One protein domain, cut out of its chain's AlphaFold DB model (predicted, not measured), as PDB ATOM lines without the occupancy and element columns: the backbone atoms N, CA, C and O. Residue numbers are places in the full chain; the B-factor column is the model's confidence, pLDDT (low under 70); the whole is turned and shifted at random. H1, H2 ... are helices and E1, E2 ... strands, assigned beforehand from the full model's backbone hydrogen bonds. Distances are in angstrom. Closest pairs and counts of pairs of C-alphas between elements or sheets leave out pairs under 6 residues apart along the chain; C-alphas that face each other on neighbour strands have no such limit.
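Overview. This is residues 14 to 61 of the 387 residues of an uncharacterized protein of Trichomalopsis sarcophagae (UniProt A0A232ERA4). A small hairpin of two short strands, E1 and E2, lies to one side of one long helix, H2, and the short helix H1 packs crosswise on residues 49 to 56 of H2. The printed part has 48 residues, with H1, E1, E2 and H2 in that order; the sheet E1 - E2 is antiparallel and the class is mixed, helices and strands. It is compact, with a radius of gyration of the C-alphas of 10.7 A and spans of 27 by 25 by 17 A.

Along the chain. E1 is residues 27 to 29, 6.6 A long, and E2 is residues 32 to 34, 6.7 A. H2, residues 40 to 56, measures 24.4 A and ends at C-alpha 56 (59.746, 86.495, 111.208). H1, residues 14 to 19, measures 8.8 A from C-alpha 14 (70.462, 88.879, 112.720).

Arrangement. The hairpin of E1 and E2 has N 27 and O 34 within hydrogen-bond range at 3.0 A, and N 34 and O 27 at 2.8 A. E1 and H2 are apart, as are H1 and E2. H1 and H2 touch, about perpendicular at 87 degrees; their closest C-alphas, Asp 15 and Arg 52, are 6.4 A apart. In H1 and H2 every O i to N i+4 pair is within hydrogen-bond range.

Size, cuts and confidence. The C-alphas farthest apart, Lys 38 and Asn 58, are 28.9 A apart. The printed part has no cut and no long link. Residues 14 to 24 and 29 have pLDDT under 70.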
ATOM      1  N   GLU A  14      70.126  90.298 112.528       61.62
ATOM      2  CA  GLU A  14      70.462  88.879 112.720       61.62
ATOM      3  C   GLU A  14      69.366  87.936 112.186       61.62
ATOM      4  O   GLU A  14      69.670  86.991 111.456       61.62
ATOM      5  N   ASP A  15      68.087  88.244 112.424       60.09
ATOM      6  CA  ASP A  15      66.959  87.468 111.896       60.09
ATOM      7  C   ASP A  15      66.842  87.589 110.361       60.09
ATOM      8  O   ASP A  15      66.481  86.626 109.680       60.09
ATOM      9  N   LYS A  16      67.191  88.751 109.780       58.97
ATOM     10  CA  LYS A  16      67.241  88.942 108.313       58.97
ATOM     11  C   LYS A  16      68.380  88.158 107.664       58.97
ATOM     12  O   LYS A  16      68.206  87.628 106.569       58.97
ATOM     13  N   GLN A  17      69.538  88.087 108.316       62.28
ATOM     14  CA  GLN A  17      70.678  87.310 107.831       62.28
ATOM     15  C   GLN A  17      70.372  85.804 107.849       62.28
ATOM     16  O   GLN A  17      70.702  85.101 106.897       62.28
ATOM     17  N   GLU A  18      69.661  85.325 108.872       61.72
ATOM     18  CA  GLU A  18      69.223  83.926 108.979       61.72
ATOM     19  C   GLU A  18      68.061  83.553 108.048       61.72
ATOM     20  O   GLU A  18      67.906  82.389 107.671       61.72
ATOM     21  N   LEU A  19      67.242  84.510 107.608       59.69
ATOM     22  CA  LEU A  19      66.269  84.247 106.542       59.69
ATOM     23  C   LEU A  19      66.973  83.920 105.212       59.69
ATOM     24  O   LEU A  19      66.462  83.140 104.410       59.69
ATOM     25  N   ASN A  20      68.176  84.465 105.025       57.19
ATOM     26  CA  ASN A  20      69.008  84.272 103.842       57.19
ATOM     27  C   ASN A  20      70.023  83.123 103.990       57.19
ATOM     28  O   ASN A  20      70.760  82.852 103.044       57.19
ATOM     29  N   SER A  21      70.070  82.422 105.132       62.66
ATOM     30  CA  SER A  21      71.090  81.399 105.440       62.66
ATOM     31  C   SER A  21      70.910  80.051 104.717       62.66
ATOM     32  O   SER A  21      71.439  79.027 105.139       62.66
ATOM     33  N   GLY A  22      70.204  80.032 103.585       63.62
ATOM     34  CA  GLY A  22      69.954  78.815 102.812       63.62
ATOM     35  C   GLY A  22      68.860  77.918 103.415       63.62
ATOM     36  O   GLY A  22      68.180  78.293 104.379       63.62
ATOM     37  N   PRO A  23      68.600  76.748 102.814       65.44
ATOM     38  CA  PRO A  23      67.540  75.853 103.265       65.44
ATOM     39  C   PRO A  23      67.860  75.248 104.642       65.44
ATOM     40  O   PRO A  23      68.968  74.771 104.879       65.44
ATOM     41  N   LEU A  24      66.875  75.231 105.551       69.62
ATOM     42  CA  LEU A  24      66.955  74.377 106.739       69.62
ATOM     43  C   LEU A  24      66.706  72.934 106.293       69.62
ATOM     44  O   LEU A  24      65.682  72.652 105.676       69.62
ATOM     45  N   ASN A  25      67.603  72.020 106.656       73.62
ATOM     46  CA  ASN A  25      67.405  70.578 106.484       73.62
ATOM     47  C   ASN A  25      66.379  70.062 107.511       73.62
ATOM     48  O   ASN A  25      66.744  69.431 108.505       73.62
ATOM     49  N   VAL A  26      65.110  70.406 107.293       78.06
ATOM     50  CA  VAL A  26      63.935  70.002 108.076       78.06
ATOM     51  C   VAL A  26      62.865  69.471 107.124       78.06
ATOM     52  O   VAL A  26      62.775  69.912 105.980       78.06
ATOM     53  N   CYS A  27      62.041  68.532 107.585       75.06
ATOM     54  CA  CYS A  27      60.917  68.036 106.794       75.06
ATOM     55  C   CYS A  27      59.673  68.857 107.128       75.06
ATOM     56  O   CYS A  27      59.209  68.839 108.264       75.06
ATOM     57  N   VAL A  28      59.129  69.563 106.141       75.31
ATOM     58  CA  VAL A  28      57.869  70.304 106.272       75.31
ATOM     59  C   VAL A  28      56.845  69.650 105.356       75.31
ATOM     60  O   VAL A  28      57.079  69.544 104.152       75.31
ATOM     61  N   TYR A  29      55.717  69.217 105.912       69.44
ATOM     62  CA  TYR A  29      54.567  68.753 105.142       69.44
ATOM     63  C   TYR A  29      53.315  69.427 105.681       69.44
ATOM     64  O   TYR A  29      52.866  69.144 106.792       69.44
ATOM     65  N   LEU A  30      52.737  70.307 104.864       72.00
ATOM     66  CA  LEU A  30      51.577  71.113 105.238       72.00
ATOM     67  C   LEU A  30      51.838  71.884 106.546       72.00
ATOM     68  O   LEU A  30      52.730  72.729 106.593       72.00
ATOM     69  N   ASP A  31      51.064  71.578 107.586       73.06
ATOM     70  CA  ASP A  31      51.098  72.245 108.886       73.06
ATOM     71  C   ASP A  31      52.112  71.605 109.854       73.06
ATOM     72  O   ASP A  31      52.451  72.212 110.871       73.06
ATOM     73  N   ASP A  32      52.610  70.400 109.546       77.19
ATOM     74  CA  ASP A  32      53.502  69.639 110.417       77.19
ATOM     75  C   ASP A  32      54.967  69.811 109.980       77.19
ATOM     76  O   ASP A  32      55.336  69.615 108.819       77.19
ATOM     77  N   THR A  33      55.830  70.177 110.931       80.75
ATOM     78  CA  THR A  33      57.280  70.318 110.720       80.75
ATOM     79  C   THR A  33      58.036  69.337 111.606       80.75
ATOM     80  O   THR A  33      57.930  69.397 112.829       80.75
ATOM     81  N   ILE A  34      58.840  68.465 110.994       83.50
ATOM     82  CA  ILE A  34      59.772  67.575 111.687       83.50
ATOM     83  C   ILE A  34      61.181  68.161 111.618       83.50
ATOM     84  O   ILE A  34      61.770  68.312 110.542       83.50
ATOM     85  N   VAL A  35      61.756  68.407 112.793       83.75
ATOM     86  CA  VAL A  35      63.185  68.690 112.960       83.75
ATOM     87  C   VAL A  35      63.887  67.394 113.354       83.75
ATOM     88  O   VAL A  35      63.527  66.768 114.346       83.75
ATOM     89  N   TYR A  36      64.885  66.982 112.573       83.94
ATOM     90  CA  TYR A  36      65.664  65.766 112.814       83.94
ATOM     91  C   TYR A  36      67.169  66.065 112.786       83.94
ATOM     92  O   TYR A  36      67.646  66.951 112.065       83.94
ATOM     93  N   ALA A  37      67.934  65.329 113.588       81.69
ATOM     94  CA  ALA A  37      69.389  65.442 113.662       81.69
ATOM     95  C   ALA A  37      70.007  64.177 114.265       81.69
ATOM     96  O   ALA A  37      69.302  63.377 114.880       81.69
ATOM     97  N   LYS A  38      71.326  64.010 114.101       80.06
ATOM     98  CA  LYS A  38      72.062  62.883 114.700       80.06
ATOM     99  C   LYS A  38      72.445  63.147 116.153       80.06
ATOM    100  O   LYS A  38      72.543  62.204 116.932       80.06
ATOM    101  N   THR A  39      72.662  64.413 116.509       78.00
ATOM    102  CA  THR A  39      72.984  64.831 117.877       78.00
ATOM    103  C   THR A  39      71.987  65.863 118.387       78.00
ATOM    104  O   THR A  39      71.278  66.519 117.618       78.00
ATOM    105  N   VAL A  40      71.921  66.000 119.711       72.19
ATOM    106  CA  VAL A  40      71.019  66.948 120.369       72.19
ATOM    107  C   VAL A  40      71.441  68.386 120.062       72.19
ATOM    108  O   VAL A  40      70.593  69.239 119.823       72.19
ATOM    109  N   GLU A  41      72.742  68.656 119.991       73.19
ATOM    110  CA  GLU A  41      73.303  69.976 119.690       73.19
ATOM    111  C   GLU A  41      72.895  70.439 118.287       73.19
ATOM    112  O   GLU A  41      72.386  71.548 118.124       73.19
ATOM    113  N   GLU A  42      73.038  69.563 117.287       78.75
ATOM    114  CA  GLU A  42      72.618  69.835 115.910       78.75
ATOM    115  C   GLU A  42      71.095  70.035 115.820       78.75
ATOM    116  O   GLU A  42      70.626  70.963 115.157       78.75
ATOM    117  N   HIS A  43      70.311  69.196 116.510       80.50
ATOM    118  CA  HIS A  43      68.854  69.350 116.579       80.50
ATOM    119  C   HIS A  43      68.471  70.741 117.095       80.50
ATOM    120  O   HIS A  43      67.582  71.394 116.546       80.50
ATOM    121  N   ASN A  44      69.147  71.205 118.142       73.31
ATOM    122  CA  ASN A  44      68.839  72.471 118.790       73.31
ATOM    123  C   ASN A  44      69.214  73.679 117.941       73.31
ATOM    124  O   ASN A  44      68.434  74.628 117.891       73.31
ATOM    125  N   ASP A  45      70.353  73.645 117.247       77.38
ATOM    126  CA  ASP A  45      70.725  74.706 116.306       77.38
ATOM    127  C   ASP A  45      69.671  74.839 115.192       77.38
ATOM    128  O   ASP A  45      69.169  75.933 114.917       77.38
ATOM    129  N   LYS A  46      69.231  73.707 114.620       80.62
ATOM    130  CA  LYS A  46      68.143  73.686 113.628       80.62
ATOM    131  C   LYS A  46      66.827  74.201 114.202       80.62
ATOM    132  O   LYS A  46      66.149  74.998 113.555       80.62
ATOM    133  N   PHE A  47      66.458  73.763 115.403       81.75
ATOM    134  CA  PHE A  47      65.211  74.174 116.041       81.75
ATOM    135  C   PHE A  47      65.212  75.673 116.390       81.75
ATOM    136  O   PHE A  47      64.222  76.357 116.144       81.75
ATOM    137  N   ALA A  48      66.333  76.222 116.864       76.44
ATOM    138  CA  ALA A  48      66.482  77.654 117.116       76.44
ATOM    139  C   ALA A  48      66.341  78.477 115.826       76.44
ATOM    140  O   ALA A  48      65.607  79.466 115.796       76.44
ATOM    141  N   LYS A  49      66.979  78.038 114.733       79.88
ATOM    142  CA  LYS A  49      66.822  78.661 113.410       79.88
ATOM    143  C   LYS A  49      65.375  78.601 112.915       79.88
ATOM    144  O   LYS A  49      64.872  79.589 112.378       79.88
ATOM    145  N   LEU A  50      64.682  77.483 113.140       82.75
ATOM    146  CA  LEU A  50      63.262  77.341 112.815       82.75
ATOM    147  C   LEU A  50      62.411  78.353 113.594       82.75
ATOM    148  O   LEU A  50      61.621  79.066 112.981       82.75
ATOM    149  N   LEU A  51      62.594  78.466 114.913       77.88
ATOM    150  CA  LEU A  51      61.845  79.414 115.745       77.88
ATOM    151  C   LEU A  51      62.037  80.866 115.293       77.88
ATOM    152  O   LEU A  51      61.056  81.607 115.202       77.88
ATOM    153  N   ARG A  52      63.267  81.261 114.936       75.94
ATOM    154  CA  ARG A  52      63.538  82.596 114.375       75.94
ATOM    155  C   ARG A  52      62.765  82.823 113.079       75.94
ATOM    156  O   ARG A  52      62.074  83.830 112.943       75.94
ATOM    157  N   ARG A  53      62.794  81.866 112.147       78.12
ATOM    158  CA  ARG A  53      62.046  81.980 110.882       78.12
ATOM    159  C   ARG A  53      60.533  82.033 111.099       78.12
ATOM    160  O   ARG A  53      59.864  82.839 110.458       78.12
ATOM    161  N   LEU A  54      59.996  81.240 112.027       78.62
ATOM    162  CA  LEU A  54      58.575  81.284 112.390       78.62
ATOM    163  C   LEU A  54      58.186  82.638 112.992       78.62
ATOM    164  O   LEU A  54      57.146  83.187 112.635       78.62
ATOM    165  N   LYS A  55      59.044  83.211 113.841       75.12
ATOM    166  CA  LYS A  55      58.856  84.548 114.417       75.12
ATOM    167  C   LYS A  55      58.809  85.627 113.334       75.12
ATOM    168  O   LYS A  55      57.893  86.447 113.342       75.12
ATOM    169  N   VAL A  56      59.732  85.587 112.371       75.94
ATOM    170  CA  VAL A  56      59.746  86.495 111.208       75.94
ATOM    171  C   VAL A  56      58.481  86.348 110.363       75.94
ATOM    172  O   VAL A  56      57.887  87.343 109.956       75.94
ATOM    173  N   ALA A  57      58.040  85.112 110.138       75.75
ATOM    174  CA  ALA A  57      56.822  84.814 109.394       75.75
ATOM    175  C   ALA A  57      55.529  85.072 110.197       75.75
ATOM    176  O   ALA A  57      54.438  84.878 109.665       75.75
ATOM    177  N   ASN A  58      55.633  85.502 111.462       77.25
ATOM    178  CA  ASN A  58      54.516  85.678 112.392       77.25
ATOM    179  C   ASN A  58      53.644  84.411 112.548       77.25
ATOM    180  O   ASN A  58      52.422  84.475 112.704       77.25
ATOM    181  N   VAL A  59      54.280  83.240 112.510       73.94
ATOM    182  CA  VAL A  59      53.638  81.936 112.701       73.94
ATOM    183  C   VAL A  59      53.808  81.502 114.154       73.94
ATOM    184  O   VAL A  59      54.905  81.539 114.708       73.94
ATOM    185  N   LYS A  60      52.711  81.070 114.782       71.38
ATOM    186  CA  LYS A  60      52.691  80.625 116.182       71.38
ATOM    187  C   LYS A  60      52.618  79.106 116.268       71.38
ATOM    188  O   LYS A  60      51.814  78.484 115.579       71.38
ATOM    189  N   LEU A  61      53.404  78.531 117.173       70.88
ATOM    190  CA  LEU A  61      53.324  77.117 117.528       70.88
ATOM    191  C   LEU A  61      52.196  76.877 118.538       70.88
ATOM    192  O   LEU A  61      51.875  77.749 119.346       70.88
TER     193      LEU A  61